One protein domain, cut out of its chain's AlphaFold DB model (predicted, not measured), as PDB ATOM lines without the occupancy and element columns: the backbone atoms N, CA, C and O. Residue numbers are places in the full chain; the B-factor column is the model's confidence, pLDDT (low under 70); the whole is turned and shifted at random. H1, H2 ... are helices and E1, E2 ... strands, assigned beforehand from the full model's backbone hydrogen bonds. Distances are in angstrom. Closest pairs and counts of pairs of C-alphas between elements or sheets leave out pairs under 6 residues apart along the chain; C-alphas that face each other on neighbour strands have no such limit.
ATOM      1  N   SER A  84     -18.970  25.140  93.706       89.12
ATOM      2  CA  SER A  84     -19.633  24.515  92.561       89.12
ATOM      3  C   SER A  84     -20.665  23.473  93.009       89.12
ATOM      4  O   SER A  84     -20.500  22.792  94.030       89.12
ATOM      5  N   GLU A  85     -21.732  23.308  92.225       89.88
ATOM      6  CA  GLU A  85     -22.803  22.348  92.527       89.88
ATOM      7  C   GLU A  85     -22.272  20.918  92.686       89.88
ATOM      8  O   GLU A  85     -22.701  20.193  93.586       89.88
ATOM      9  N   ILE A  86     -21.283  20.541  91.867       88.94
ATOM     10  CA  ILE A  86     -20.621  19.234  91.925       88.94
ATOM     11  C   ILE A  86     -19.877  19.076  93.257       88.94
ATOM     12  O   ILE A  86     -20.123  18.102  93.971       88.94
ATOM     13  N   SER A  87     -19.030  20.041  93.638       90.88
ATOM     14  CA  SER A  87     -18.293  20.017  94.913       90.88
ATOM     15  C   SER A  87     -19.242  19.913  96.113       90.88
ATOM     16  O   SER A  87     -19.035  19.110  97.031       90.88
ATOM     17  N   ILE A  88     -20.336  20.684  96.097       93.50
ATOM     18  CA  ILE A  88     -21.360  20.663  97.147       93.50
ATOM     19  C   ILE A  88     -22.061  19.301  97.196       93.50
ATOM     20  O   ILE A  88     -22.234  18.745  98.286       93.50
ATOM     21  N   ALA A  89     -22.460  18.757  96.045       93.88
ATOM     22  CA  ALA A  89     -23.142  17.470  95.950       93.88
ATOM     23  C   ALA A  89     -22.256  16.326  96.457       93.88
ATOM     24  O   ALA A  89     -22.700  15.537  97.298       93.88
ATOM     25  N   VAL A  90     -20.989  16.281  96.033       94.94
ATOM     26  CA  VAL A  90     -20.000  15.291  96.486       94.94
ATOM     27  C   VAL A  90     -19.806  15.393  97.993       94.94
ATOM     28  O   VAL A  90     -19.951  14.396  98.702       94.94
ATOM     29  N   ARG A  91     -19.577  16.601  98.522       94.38
ATOM     30  CA  ARG A  91     -19.387  16.810  99.963       94.38
ATOM     31  C   ARG A  91     -20.613  16.390 100.771       94.38
ATOM     32  O   ARG A  91     -20.459  15.744 101.808       94.38
ATOM     33  N   LYS A  92     -21.826  16.735 100.322       96.12
ATOM     34  CA  LYS A  92     -23.078  16.305 100.968       96.12
ATOM     35  C   LYS A  92     -23.214  14.785 100.945       96.12
ATOM     36  O   LYS A  92     -23.518  14.190 101.979       96.12
ATOM     37  N   ARG A  93     -22.948  14.152  99.797       96.62
ATOM     38  CA  ARG A  93     -23.055  12.699  99.636       96.62
ATOM     39  C   ARG A  93     -22.055  11.968 100.523       96.62
ATOM     40  O   ARG A  93     -22.478  11.108 101.290       96.62
ATOM     41  N   VAL A  94     -20.780  12.354 100.490       97.62
ATOM     42  CA  VAL A  94     -19.728  11.753 101.324       97.62
ATOM     43  C   VAL A  94     -20.059  11.905 102.806       97.62
ATOM     44  O   VAL A  94     -20.036  10.916 103.533       97.62
ATOM     45  N   LYS A  95     -20.451  13.106 103.259       97.44
ATOM     46  CA  LYS A  95     -20.847  13.334 104.660       97.44
ATOM     47  C   LYS A  95     -21.999  12.435 105.097       97.44
ATOM     48  O   LYS A  95     -21.928  11.871 106.184       97.44
ATOM     49  N   ARG A  96     -23.029  12.284 104.257       98.12
ATOM     50  CA  ARG A  96     -24.170  11.410 104.550       98.12
ATOM     51  C   ARG A  96     -23.728   9.958 104.733       98.12
ATOM     52  O   ARG A  96     -24.044   9.361 105.751       98.12
ATOM     53  N   VAL A  97     -22.953   9.419 103.791       98.38
ATOM     54  CA  VAL A  97     -22.482   8.023 103.850       98.38
ATOM     55  C   VAL A  97     -21.582   7.793 105.061       98.38
ATOM     56  O   VAL A  97     -21.750   6.807 105.777       98.38
ATOM     57  N   MET A  98     -20.662   8.724 105.325       98.25
ATOM     58  CA  MET A  98     -19.794   8.667 106.499       98.25
ATOM     59  C   MET A  98     -20.604   8.667 107.797       98.25
ATOM     60  O   MET A  98     -20.298   7.888 108.690       98.25
ATOM     61  N   TRP A  99     -21.646   9.496 107.896       97.62
ATOM     62  CA  TRP A  99     -22.508   9.552 109.078       97.62
ATOM     63  C   TRP A  99     -23.332   8.275 109.268       97.62
ATOM     64  O   TRP A  99     -23.324   7.693 110.348       97.62
ATOM     65  N   GLU A 100     -24.014   7.827 108.213       97.94
ATOM     66  CA  GLU A 100     -24.956   6.706 108.275       97.94
ATOM     67  C   GLU A 100     -24.266   5.342 108.418       97.94
ATOM     68  O   GLU A 100     -24.873   4.416 108.947       97.94
ATOM     69  N   ARG A 101     -23.033   5.185 107.911       98.31
ATOM     70  CA  ARG A 101     -22.402   3.856 107.755       98.31
ATOM     71  C   ARG A 101     -20.977   3.740 108.279       98.31
ATOM     72  O   ARG A 101     -20.508   2.635 108.532       98.31
ATOM     73  N   VAL A 102     -20.274   4.859 108.435       98.25
ATOM     74  CA  VAL A 102     -18.883   4.909 108.929       98.25
ATOM     75  C   VAL A 102     -18.802   5.743 110.217       98.25
ATOM     76  O   VAL A 102     -17.744   6.244 110.598       98.25
ATOM     77  N   GLY A 103     -19.947   5.906 110.886       95.81
ATOM     78  CA  GLY A 103     -20.125   6.745 112.062       95.81
ATOM     79  C   GLY A 103     -19.644   6.072 113.347       95.81
ATOM     80  O   GLY A 103     -18.576   5.449 113.393       95.81
ATOM     81  N   ILE A 104     -20.431   6.239 114.412       96.00
ATOM     82  CA  ILE A 104     -20.125   5.702 115.746       96.00
ATOM     83  C   ILE A 104     -20.269   4.178 115.753       96.00
ATOM     84  O   ILE A 104     -19.337   3.480 116.135       96.00
ATOM     85  N   LEU A 105     -21.423   3.682 115.301       97.94
ATOM     86  CA  LEU A 105     -21.720   2.257 115.177       97.94
ATOM     87  C   LEU A 105     -21.515   1.827 113.728       97.94
ATOM     88  O   LEU A 105     -21.896   2.552 112.806       97.94
ATOM     89  N   ARG A 106     -20.887   0.670 113.533       98.56
ATOM     90  CA  ARG A 106     -20.534   0.146 112.212       98.56
ATOM     91  C   ARG A 106     -20.817  -1.346 112.157       98.56
ATOM     92  O   ARG A 106     -20.679  -2.024 113.166       98.56
ATOM     93  N   ASP A 107     -21.120  -1.846 110.973       98.69
ATOM     94  CA  ASP A 107     -21.238  -3.271 110.674       98.69
ATOM     95  C   ASP A 107     -20.679  -3.551 109.274       98.69
ATOM     96  O   ASP A 107     -20.508  -2.634 108.459       98.69
ATOM     97  N   GLU A 108     -20.352  -4.812 108.996       98.75
ATOM     98  CA  GLU A 108     -19.796  -5.228 107.708       98.75
ATOM     99  C   GLU A 108     -20.667  -4.803 106.511       98.75
ATOM    100  O   GLU A 108     -20.123  -4.199 105.576       98.75
ATOM    101  N   PRO A 109     -21.999  -5.040 106.505       98.62
ATOM    102  CA  PRO A 109     -22.833  -4.663 105.366       98.62
ATOM    103  C   PRO A 109     -22.848  -3.152 105.105       98.62
ATOM    104  O   PRO A 109     -22.792  -2.717 103.953       98.62
ATOM    105  N   GLY A 110     -22.922  -2.331 106.154       98.69
ATOM    106  CA  GLY A 110     -22.887  -0.875 106.066       98.69
ATOM    107  C   GLY A 110     -21.563  -0.367 105.506       98.69
ATOM    108  O   GLY A 110     -21.562   0.475 104.605       98.69
ATOM    109  N   LEU A 111     -20.450  -0.926 105.977       98.81
ATOM    110  CA  LEU A 111     -19.109  -0.570 105.518       98.81
ATOM    111  C   LEU A 111     -18.868  -0.959 104.054       98.81
ATOM    112  O   LEU A 111     -18.364  -0.137 103.289       98.81
ATOM    113  N   LYS A 112     -19.296  -2.156 103.630       98.75
ATOM    114  CA  LYS A 112     -19.228  -2.582 102.220       98.75
ATOM    115  C   LYS A 112     -20.028  -1.652 101.306       98.75
ATOM    116  O   LYS A 112     -19.479  -1.121 100.343       98.75
ATOM    117  N   ARG A 113     -21.278  -1.339 101.671       98.62
ATOM    118  CA  ARG A 113     -22.108  -0.377 100.922       98.62
ATOM    119  C   ARG A 113     -21.495   1.022 100.871       98.62
ATOM    120  O   ARG A 113     -21.682   1.740  99.895       98.62
ATOM    121  N   ALA A 114     -20.816   1.463 101.931       98.69
ATOM    122  CA  ALA A 114     -20.125   2.751 101.929       98.69
ATOM    123  C   ALA A 114     -18.980   2.772 100.906       98.69
ATOM    124  O   ALA A 114     -18.884   3.716 100.124       98.69
ATOM    125  N   LEU A 115     -18.157   1.719 100.873       98.50
ATOM    126  CA  LEU A 115     -17.058   1.584  99.915       98.50
ATOM    127  C   LEU A 115     -17.548   1.551  98.467       98.50
ATOM    128  O   LEU A 115     -16.993   2.262  97.634       98.50
ATOM    129  N   GLU A 116     -18.612   0.799  98.183       98.38
ATOM    130  CA  GLU A 116     -19.246   0.777  96.859       98.38
ATOM    131  C   GLU A 116     -19.707   2.174  96.430       98.38
ATOM    132  O   GLU A 116     -19.439   2.603  95.309       98.38
ATOM    133  N   GLU A 117     -20.361   2.925  97.320       98.06
ATOM    134  CA  GLU A 117     -20.800   4.284  97.003       98.06
ATOM    135  C   GLU A 117     -19.631   5.239  96.757       98.06
ATOM    136  O   GLU A 117     -19.676   6.023  95.807       98.06
ATOM    137  N   PHE A 118     -18.577   5.181  97.574       97.94
ATOM    138  CA  PHE A 118     -17.391   6.005  97.350       97.94
ATOM    139  C   PHE A 118     -16.686   5.653  96.042       97.94
ATOM    140  O   PHE A 118     -16.219   6.560  95.357       97.94
ATOM    141  N   GLU A 119     -16.663   4.373  95.667       96.62
ATOM    142  CA  GLU A 119     -16.121   3.921  94.390       96.62
ATOM    143  C   GLU A 119     -16.900   4.499  93.203       96.62
ATOM    144  O   GLU A 119     -16.306   4.989  92.243       96.62
ATOM    145  N   GLN A 120     -18.234   4.525  93.279       96.19
ATOM    146  CA  GLN A 120     -19.039   5.160  92.231       96.19
ATOM    147  C   GLN A 120     -18.798   6.671  92.154       96.19
ATOM    148  O   GLN A 120     -18.686   7.213  91.058       96.19
ATOM    149  N   ILE A 121     -18.671   7.357  93.297       94.94
ATOM    150  CA  ILE A 121     -18.378   8.798  93.321       94.94
ATOM    151  C   ILE A 121     -16.995   9.078  92.713       94.94
ATOM    152  O   ILE A 121     -16.853  10.041  91.961       94.94
ATOM    153  N   SER A 122     -15.988   8.238  92.982       92.88
ATOM    154  CA  SER A 122     -14.628   8.440  92.458       92.88
ATOM    155  C   SER A 122     -14.500   8.287  90.944       92.88
ATOM    156  O   SER A 122     -13.511   8.757  90.389       92.88
ATOM    157  N   LYS A 123     -15.481   7.679  90.264       92.38
ATOM    158  CA  LYS A 123     -15.502   7.581  88.794       92.38
ATOM    159  C   LYS A 123     -15.866   8.896  88.106       92.38
ATOM    160  O   LYS A 123     -15.635   9.038  86.909       92.38
ATOM    161  N   ALA A 124     -16.460   9.847  88.828       89.06
ATOM    162  CA  ALA A 124     -16.761  11.161  88.281       89.06
ATOM    163  C   ALA A 124     -15.475  11.979  88.069       89.06
ATOM    164  O   ALA A 124     -14.479  11.801  88.771       89.06
ATOM    165  N   ASN A 125     -15.510  12.937  87.139       87.12
ATOM    166  CA  ASN A 125     -14.422  13.901  86.986       87.12
ATOM    167  C   ASN A 125     -14.474  14.942  88.117       87.12
ATOM    168  O   ASN A 125     -15.061  16.013  87.979       87.12
ATOM    169  N   LEU A 126     -13.908  14.580  89.263       87.62
ATOM    170  CA  LEU A 126     -13.867  15.407  90.464       87.62
ATOM    171  C   LEU A 126     -12.694  16.391  90.413       87.62
ATOM    172  O   LEU A 126     -11.632  16.051  89.886       87.62
ATOM    173  N   GLY A 127     -12.832  17.566  91.026       87.56
ATOM    174  CA  GLY A 127     -11.675  18.408  91.325       87.56
ATOM    175  C   GLY A 127     -10.872  17.867  92.513       87.56
ATOM    176  O   GLY A 127     -11.273  16.914  93.186       87.56
ATOM    177  N   THR A 128      -9.699  18.450  92.756       87.75
ATOM    178  CA  THR A 128      -8.718  17.929  93.721       87.75
ATOM    179  C   THR A 128      -9.274  17.793  95.140       87.75
ATOM    180  O   THR A 128      -9.062  16.764  95.780       87.75
ATOM    181  N   SER A 129     -10.022  18.776  95.645       88.94
ATOM    182  CA  SER A 129     -10.542  18.717  97.015       88.94
ATOM    183  C   SER A 129     -11.635  17.658  97.146       88.94
ATOM    184  O   SER A 129     -11.631  16.890  98.108       88.94
ATOM    185  N   SER A 130     -12.538  17.569  96.167       92.44
ATOM    186  CA  SER A 130     -13.562  16.524  96.095       92.44
ATOM    187  C   SER A 130     -12.938  15.129  96.037       92.44
ATOM    188  O   SER A 130     -13.380  14.239  96.767       92.44
ATOM    189  N   ARG A 131     -11.865  14.939  95.250       92.44
ATOM    190  CA  ARG A 131     -11.087  13.685  95.247       92.44
ATOM    191  C   ARG A 131     -10.522  13.391  96.629       92.44
ATOM    192  O   ARG A 131     -10.775  12.310  97.144       92.44
ATOM    193  N   ASN A 132      -9.862  14.359  97.267       92.38
ATOM    194  CA  ASN A 132      -9.289  14.186  98.604       92.38
ATOM    195  C   ASN A 132     -10.347  13.769  99.642       92.38
ATOM    196  O   ASN A 132     -10.094  12.872 100.448       92.38
ATOM    197  N   PHE A 133     -11.550  14.357  99.597       92.31
ATOM    198  CA  PHE A 133     -12.666  13.959 100.464       92.31
ATOM    199  C   PHE A 133     -13.069  12.496 100.260       92.31
ATOM    200  O   PHE A 133     -13.244  11.765 101.237       92.31
ATOM    201  N   VAL A 134     -13.219  12.069  99.006       96.25
ATOM    202  CA  VAL A 134     -13.605  10.692  98.669       96.25
ATOM    203  C   VAL A 134     -12.488   9.714  99.032       96.25
ATOM    204  O   VAL A 134     -12.759   8.678  99.634       96.25
ATOM    205  N   THR A 135     -11.228  10.053  98.749       95.56
ATOM    206  CA  THR A 135     -10.059   9.243  99.113       95.56
ATOM    207  C   THR A 135      -9.975   9.046 100.622       95.56
ATOM    208  O   THR A 135      -9.851   7.910 101.075       95.56
ATOM    209  N   LEU A 136     -10.111  10.115 101.413       95.88
ATOM    210  CA  LEU A 136     -10.098  10.012 102.871       95.88
ATOM    211  C   LEU A 136     -11.251   9.137 103.384       95.88
ATOM    212  O   LEU A 136     -11.039   8.283 104.245       95.88
ATOM    213  N   ALA A 137     -12.454   9.302 102.829       97.69
ATOM    214  CA  ALA A 137     -13.611   8.489 103.190       97.69
ATOM    215  C   ALA A 137     -13.390   6.996 102.886       97.69
ATOM    216  O   ALA A 137     -13.668   6.153 103.742       97.69
ATOM    217  N   LYS A 138     -12.814   6.670 101.717       97.31
ATOM    218  CA  LYS A 138     -12.413   5.302 101.354       97.31
ATOM    219  C   LYS A 138     -11.391   4.747 102.341       97.31
ATOM    220  O   LYS A 138     -11.632   3.683 102.893       97.31
ATOM    221  N   LEU A 139     -10.311   5.475 102.636       97.06
ATOM    222  CA  LEU A 139      -9.274   5.021 103.574       97.06
ATOM    223  C   LEU A 139      -9.847   4.703 104.966       97.06
ATOM    224  O   LEU A 139      -9.491   3.690 105.571       97.06
ATOM    225  N   VAL A 140     -10.756   5.539 105.476       97.69
ATOM    226  CA  VAL A 140     -11.403   5.307 106.778       97.69
ATOM    227  C   VAL A 140     -12.332   4.092 106.727       97.69
ATOM    228  O   VAL A 140     -12.280   3.249 107.625       97.69
ATOM    229  N   ALA A 141     -13.165   3.977 105.690       98.31
ATOM    230  CA  ALA A 141     -14.097   2.863 105.538       98.31
ATOM    231  C   ALA A 141     -13.370   1.524 105.334       98.31
ATOM    232  O   ALA A 141     -13.736   0.542 105.974       98.31
ATOM    233  N   THR A 142     -12.300   1.489 104.535       97.88
ATOM    234  CA  THR A 142     -11.485   0.286 104.317       97.88
ATOM    235  C   THR A 142     -10.824  -0.164 105.618       97.88
ATOM    236  O   THR A 142     -10.920  -1.336 105.973       97.88
ATOM    237  N   ALA A 143     -10.225   0.755 106.387       97.62
ATOM    238  CA  ALA A 143      -9.647   0.418 107.692       97.62
ATOM    239  C   ALA A 143     -10.701  -0.098 108.685       97.62
ATOM    240  O   ALA A 143     -10.440  -1.038 109.435       97.62
ATOM    241  N   ALA A 144     -11.894   0.505 108.688       98.25
ATOM    242  CA  ALA A 144     -12.995   0.085 109.548       98.25
ATOM    243  C   ALA A 144     -13.598  -1.268 109.137       98.25
ATOM    244  O   ALA A 144     -14.076  -2.001 110.001       98.25
ATOM    245  N   LEU A 145     -13.591  -1.595 107.842       98.44
ATOM    246  CA  LEU A 145     -14.018  -2.899 107.338       98.44
ATOM    247  C   LEU A 145     -13.008  -3.982 107.713       98.44
ATOM    248  O   LEU A 145     -13.410  -5.033 108.201       98.44
ATOM    249  N   TRP A 146     -11.721  -3.691 107.520       98.06
ATOM    250  CA  TRP A 146     -10.622  -4.612 107.786       98.06
ATOM    251  C   TRP A 146     -10.479  -4.971 109.269       98.06
ATOM    252  O   TRP A 146     -10.141  -6.107 109.579       98.06
ATOM    253  N   ARG A 147     -10.728  -4.031 110.192       97.94
ATOM    254  CA  ARG A 147     -10.621  -4.284 111.637       97.94
ATOM    255  C   ARG A 147     -11.897  -4.938 112.181       97.94
ATOM    256  O   ARG A 147     -12.930  -4.294 112.315       97.94
ATOM    257  N   GLU A 148     -11.795  -6.212 112.542       97.94
ATOM    258  CA  GLU A 148     -12.894  -7.027 113.091       97.94
ATOM    259  C   GLU A 148     -12.817  -7.113 114.628       97.94
ATOM    260  O   GLU A 148     -12.636  -8.187 115.214       97.94
ATOM    261  N   GLU A 149     -12.875  -5.961 115.290       98.38
ATOM    262  CA  GLU A 149     -12.998  -5.819 116.746       98.38
ATOM    263  C   GLU A 149     -13.620  -4.459 117.087       98.38
ATOM    264  O   GLU A 149     -13.841  -3.629 116.209       98.38
ATOM    265  N   SER A 150     -13.817  -4.192 118.374       98.38
ATOM    266  CA  SER A 150     -14.148  -2.855 118.872       98.38
ATOM    267  C   SER A 150     -13.070  -2.359 119.835       98.38
ATOM    268  O   SER A 150     -12.728  -3.037 120.804       98.38
ATOM    269  N   ARG A 151     -12.514  -1.171 119.566       97.06
ATOM    270  CA  ARG A 151     -11.421  -0.551 120.330       97.06
ATOM    271  C   ARG A 151     -11.478   0.974 120.227       97.06
ATOM    272  O   ARG A 151     -11.367   1.535 119.137       97.06
ATOM    273  N   GLY A 152     -11.569   1.658 121.368       95.56
ATOM    274  CA  GLY A 152     -11.584   3.124 121.417       95.56
ATOM    275  C   GLY A 152     -12.721   3.723 120.578       95.56
ATOM    276  O   GLY A 152     -13.869   3.318 120.717       95.56
ATOM    277  N   GLY A 153     -12.402   4.664 119.685       94.88
ATOM    278  CA  GLY A 153     -13.360   5.295 118.767       94.88
ATOM    279  C   GLY A 153     -13.793   4.432 117.571       94.88
ATOM    280  O   GLY A 153     -14.524   4.913 116.705       94.88
ATOM    281  N   HIS A 154     -13.324   3.185 117.479       97.81
ATOM    282  CA  HIS A 154     -13.775   2.207 116.494       97.81
ATOM    283  C   HIS A 154     -14.691   1.181 117.163       97.81
ATOM    284  O   HIS A 154     -14.236   0.420 118.015       97.81
ATOM    285  N   PHE A 155     -15.963   1.144 116.760       98.44
ATOM    286  CA  PHE A 155     -16.941   0.198 117.286       98.44
ATOM    287  C   PHE A 155     -17.688  -0.514 116.151       98.44
ATOM    288  O   PHE A 155     -18.302   0.130 115.297       98.44
ATOM    289  N   ARG A 156     -17.618  -1.847 116.155       98.50
ATOM    290  CA  ARG A 156     -18.255  -2.769 115.209       98.50
ATOM    291  C   ARG A 156     -19.321  -3.573 115.952       98.50
ATOM    292  O   ARG A 156     -18.992  -4.314 116.871       98.50
ATOM    293  N   THR A 157     -20.593  -3.436 115.591       98.50
ATOM    294  CA  THR A 157     -21.709  -4.120 116.274       98.50
ATOM    295  C   THR A 157     -21.679  -5.637 116.074       98.50
ATOM    296  O   THR A 157     -22.093  -6.381 116.957       98.50
ATOM    297  N   ASP A 158     -21.133  -6.093 114.950       98.50
ATOM    298  CA  ASP A 158     -20.855  -7.491 114.606       98.50
ATOM    299  C   ASP A 158     -19.553  -8.033 115.231       98.50
ATOM    300  O   ASP A 158     -19.373  -9.244 115.345       98.50
ATOM    301  N   PHE A 159     -18.677  -7.149 115.722       98.38
ATOM    302  CA  PHE A 159     -17.477  -7.491 116.490       98.38
ATOM    303  C   PHE A 159     -17.359  -6.605 117.750       98.38
ATOM    304  O   PHE A 159     -16.432  -5.796 117.859       98.38
ATOM    305  N   PRO A 160     -18.277  -6.737 118.730       97.94
ATOM    306  CA  PRO A 160     -18.451  -5.752 119.810       97.94
ATOM    307  C   PRO A 160     -17.366  -5.811 120.894       97.94
ATOM    308  O   PRO A 160     -17.316  -4.959 121.779       97.94
ATOM    309  N   VAL A 161     -16.499  -6.821 120.846       97.75
ATOM    310  CA  VAL A 161     -15.444  -7.067 121.830       97.75
ATOM    311  C   VAL A 161     -14.070  -6.728 121.270       97.75
ATOM    312  O   VAL A 161     -13.773  -6.959 120.097       97.75
ATOM    313  N   ARG A 162     -13.218  -6.211 122.154       97.19
ATOM    314  CA  ARG A 162     -11.782  -6.054 121.926       97.19
ATOM    315  C   ARG A 162     -11.132  -7.438 121.816       97.19
ATOM    316  O   ARG A 162     -11.470  -8.327 122.594       97.19
ATOM    317  N   ARG A 163     -10.214  -7.631 120.863       96.25
ATOM    318  CA  ARG A 163      -9.544  -8.927 120.630       96.25
ATOM    319  C   ARG A 163      -8.039  -8.720 120.457       96.25
ATOM    320  O   ARG A 163      -7.527  -8.680 119.338       96.25
ATOM    321  N   ASP A 164      -7.346  -8.562 121.581       94.44
ATOM    322  CA  ASP A 164      -5.927  -8.182 121.618       94.44
ATOM    323  C   ASP A 164      -5.007  -9.152 120.869       94.44
ATOM    324  O   ASP A 164      -4.149  -8.696 120.122       94.44
ATOM    325  N   GLU A 165      -5.258 -10.460 120.952       93.62
ATOM    326  CA  GLU A 165      -4.447 -11.494 120.284       93.62
ATOM    327  C   GLU A 165      -4.289 -11.278 118.768       93.62
ATOM    328  O   GLU A 165      -3.251 -11.598 118.194       93.62
ATOM    329  N   LYS A 166      -5.318 -10.735 118.101       93.69
ATOM    330  CA  LYS A 166      -5.317 -10.501 116.644       93.69
ATOM    331  C   LYS A 166      -5.072  -9.035 116.284       93.69
ATOM    332  O   LYS A 166      -4.563  -8.760 115.193       93.69
ATOM    333  N   TRP A 167      -5.492  -8.107 117.145       95.88
ATOM    334  CA  TRP A 167      -5.715  -6.715 116.762       95.88
ATOM    335  C   TRP A 167      -5.001  -5.666 117.619       95.88
ATOM    336  O   TRP A 167      -5.233  -4.469 117.401       95.88
ATOM    337  N   ASP A 168      -4.089  -6.064 118.508       94.38
ATOM    338  CA  ASP A 168      -3.165  -5.131 119.169       94.38
ATOM    339  C   ASP A 168      -2.059  -4.638 118.212       94.38
ATOM    340  O   ASP A 168      -0.865  -4.869 118.368       94.38
ATOM    341  N   VAL A 169      -2.500  -4.009 117.124       94.69
ATOM    342  CA  VAL A 169      -1.692  -3.563 115.991       94.69
ATOM    343  C   VAL A 169      -2.279  -2.288 115.399       94.69
ATOM    344  O   VAL A 169      -3.479  -2.013 115.497       94.69
ATOM    345  N   HIS A 170      -1.459  -1.551 114.666       94.38
ATOM    346  CA  HIS A 170      -1.879  -0.490 113.759       94.38
ATOM    347  C   HIS A 170      -2.300  -1.067 112.397       94.38
ATOM    348  O   HIS A 170      -1.690  -2.013 111.895       94.38
ATOM    349  N   SER A 171      -3.329  -0.473 111.786       95.12
ATOM    350  CA  SER A 171      -3.720  -0.722 110.391       95.12
ATOM    351  C   SER A 171      -2.934   0.205 109.467       95.12
ATOM    352  O   SER A 171      -3.082   1.424 109.585       95.12
ATOM    353  N   ILE A 172      -2.133  -0.337 108.548       94.62
ATOM    354  CA  ILE A 172      -1.332   0.465 107.618       94.62
ATOM    355  C   ILE A 172      -1.859   0.301 106.194       94.62
ATOM    356  O   ILE A 172      -1.975  -0.813 105.693       94.62
ATOM    357  N   GLN A 173      -2.158   1.430 105.553       95.31
ATOM    358  CA  GLN A 173      -2.623   1.504 104.170       95.31
ATOM    359  C   GLN A 173      -1.535   2.094 103.274       95.31
ATOM    360  O   GLN A 173      -0.865   3.055 103.655       95.31
ATOM    361  N   LYS A 174      -1.386   1.521 102.080       92.69
ATOM    362  CA  LYS A 174      -0.566   2.033 100.978       92.69
ATOM    363  C   LYS A 174      -1.403   1.999  99.704       92.69
ATOM    364  O   LYS A 174      -2.345   1.215  99.611       92.69
ATOM    365  N   LEU A 175      -1.071   2.863  98.749       87.44
ATOM    366  CA  LEU A 175      -1.696   2.821  97.432       87.44
ATOM    367  C   LEU A 175      -1.405   1.460  96.780       87.44
ATOM    368  O   LEU A 175      -0.291   0.954  96.912       87.44
ATOM    369  N   ASP A 176      -2.418   0.876  96.141       86.25
ATOM    370  CA  ASP A 176      -2.338  -0.388  95.393       86.25
ATOM    371  C   ASP A 176      -1.799  -1.596  96.183       86.25
ATOM    372  O   ASP A 176      -1.253  -2.538  95.611       86.25
ATOM    373  N   ALA A 177      -1.968  -1.596  97.509       90.56
ATOM    374  CA  ALA A 177      -1.569  -2.704  98.369       90.56
ATOM    375  C   ALA A 177      -2.646  -3.041  99.405       90.56
ATOM    376  O   ALA A 177      -3.411  -2.181  99.850       90.56
ATOM    377  N   GLU A 178      -2.670  -4.301  99.834       90.94
ATOM    378  CA  GLU A 178      -3.525  -4.733 100.936       90.94
ATOM    379  C   GLU A 178      -3.105  -4.096 102.269       90.94
ATOM    380  O   GLU A 178      -1.938  -3.759 102.501       90.94
ATOM    381  N   ILE A 179      -4.074  -3.952 103.179       94.94
ATOM    382  CA  ILE A 179      -3.806  -3.453 104.529       94.94
ATOM    383  C   ILE A 179      -2.954  -4.465 105.285       94.94
ATOM    384  O   ILE A 179      -3.355  -5.615 105.474       94.94
ATOM    385  N   PHE A 180      -1.830  -3.997 105.821       90.75
ATOM    386  CA  PHE A 180      -0.962  -4.800 106.672       90.75
ATOM    387  C   PHE A 180      -0.942  -4.299 108.122       90.75
ATOM    388  O   PHE A 180      -1.346  -3.177 108.441       90.75
ATOM    389  N   ARG A 181      -0.483  -5.181 109.014       91.12
ATOM    390  CA  ARG A 181      -0.430  -4.981 110.467       91.12
ATOM    391  C   ARG A 181       0.947  -4.476 110.890       91.12
ATOM    392  O   ARG A 181       1.954  -4.895 110.329       91.12
ATOM    393  N   SER A 182       0.995  -3.612 111.898       86.12
ATOM    394  CA  SER A 182       2.248  -3.160 112.517       86.12
ATOM    395  C   SER A 182       2.041  -3.021 114.021       86.12
ATOM    396  O   SER A 182       1.217  -2.215 114.430       86.12
ATOM    397  N   GLU A 183       2.772  -3.766 114.845       80.81
ATOM    398  CA  GLU A 183       2.677  -3.664 116.318       80.81
ATOM    399  C   GLU A 183       3.243  -2.343 116.846       80.81
ATOM    400  O   GLU A 183       2.780  -1.795 117.838       80.81
ATOM    401  N   LYS A 184       4.252  -1.805 116.154       73.50
ATOM    402  CA  LYS A 184       4.880  -0.526 116.488       73.50
ATOM    403  C   LYS A 184       4.920   0.376 115.272       73.50
ATOM    404  O   LYS A 184       5.125  -0.085 114.144       73.50
ATOM    405  N   ILE A 185       4.789   1.673 115.507       66.94
ATOM    406  CA  ILE A 185       5.168   2.696 114.536       66.94
ATOM    407  C   ILE A 185       6.659   2.972 114.754       66.94
ATOM    408  O   ILE A 185       7.039   3.849 115.517       66.94
ATOM    409  N   ASN A 186       7.514   2.143 114.152       63.72
ATOM    410  CA  ASN A 186       8.967   2.317 114.178       63.72
ATOM    411  C   ASN A 186       9.516   2.244 112.742       63.72
ATOM    412  O   ASN A 186       9.029   1.450 111.932       63.72
ATOM    413  N   PHE A 187      10.478   3.111 112.436       63.47
ATOM    414  CA  PHE A 187      11.139   3.279 111.141       63.47
ATOM    415  C   PHE A 187      12.601   2.811 111.154       63.47
ATOM    416  O   PHE A 187      13.232   2.784 110.102       63.47
ATOM    417  N   GLU A 188      13.133   2.372 112.300       53.91
ATOM    418  CA  GLU A 188      14.528   1.920 112.451       53.91
ATOM    419  C   GLU A 188      14.916   0.802 111.469       53.91
ATOM    420  O   GLU A 188      16.075   0.695 111.087       53.91
ATOM    421  N   LYS A 189      13.951   0.003 110.990       44.59
ATOM    422  CA  LYS A 189      14.205  -1.029 109.970       44.59
ATOM    423  C   LYS A 189      14.326  -0.499 108.534       44.59
ATOM    424  O   LYS A 189      14.881  -1.211 107.711       44.59
ATOM    425  N   GLN A 190      13.826   0.698 108.213       44.75
ATOM    426  CA  GLN A 190      13.860   1.234 106.842       44.75
ATOM    427  C   GLN A 190      15.183   1.935 106.501       44.75
ATOM    428  O   GLN A 190      15.611   1.873 105.355       44.75
ATOM    429  N   LEU A 191      15.878   2.504 107.493       38.28
ATOM    430  CA  LEU A 191      17.190   3.144 107.304       38.28
ATOM    431  C   LEU A 191      18.346   2.142 107.114       38.28
ATOM    432  O   LEU A 191      19.429   2.531 106.685       38.28
ATOM    433  N   ALA A 192      18.140   0.862 107.439       34.41
ATOM    434  CA  ALA A 192      19.168  -0.176 107.324       34.41
ATOM    435  C   ALA A 192      19.243  -0.823 105.928       34.41
ATOM    436  O   ALA A 192      20.206  -1.526 105.642       34.41
ATOM    437  N   THR A 193      18.242  -0.604 105.073       32.75
ATOM    438  CA  THR A 193      18.141  -1.209 103.731       32.75
ATOM    439  C   THR A 193      18.554  -0.281 102.586       32.75
ATOM    440  O   THR A 193      18.528  -0.709 101.438       32.75
ATOM    441  N   GLU A 194      18.946   0.961 102.879       32.97
ATOM    442  CA  GLU A 194      19.386   1.953 101.878       32.97
ATOM    443  C   GLU A 194      20.833   2.443 102.110       32.97
ATOM    444  O   GLU A 194      21.195   3.549 101.711       32.97
ATOM    445  N   LYS A 195      21.674   1.619 102.746       33.16
ATOM    446  CA  LYS A 195      23.141   1.752 102.701       33.16
ATOM    447  C   LYS A 195      23.735   0.618 101.885       33.16
ATOM    448  O   LYS A 195      24.738   0.890 101.195       33.16
TER     449      LYS A 195
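What this domain is: This is residues 84 to 195 of the 195 residues of the protein "FAD-binding protein" of Acidobacteria bacterium (UniProt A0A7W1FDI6). Three helices, H1, H2 and H3, form an up-and-down bundle, each running against the one before; beyond H3 sits a small hairpin, E1 and E2, and residues 186 to 195 stick out as a tail. The printed part has 112 residues, with four named helices and two named strands in the order H1 H2 H3 H4 E1 E2 and one antiparallel sheet, E1 - E2; of the 61 residues in named elements helices hold 55 and strands 6, and the class is mostly helix. The whole is loose, radius of gyration of the C-alphas 16.4 A, spanning 48 by 42 by 18 A.

How they stand to each other: Start at H1, residues 85 to 101, which touches H2, residues 108 to 122, closest at C-alphas 101 and 110, 5.0 A. H3, residues 128 to 146, touches H2 closest at C-alphas 111 and 145, 5.9 A. In these helices every O i to N i+4 pair is within hydrogen-bond range; H4, residues 164 to 167, is too short for one. In the hairpin of E1, residues 170 to 172, and E2, residues 180 to 182, N 170 and O 182 are within hydrogen-bond range at 2.8 A.

Where its parts are: Find C-alpha 85 at (-22.803, 22.348, 92.527); H1 runs 24.0 A, H2 21.1 A, H3 26.6 A. E2 ends at (2.248, -3.160, 112.517).

The domain as a whole: The printed part has no cut. H3 to H4 is a long link. Residues 185 to 195 have pLDDT under 70.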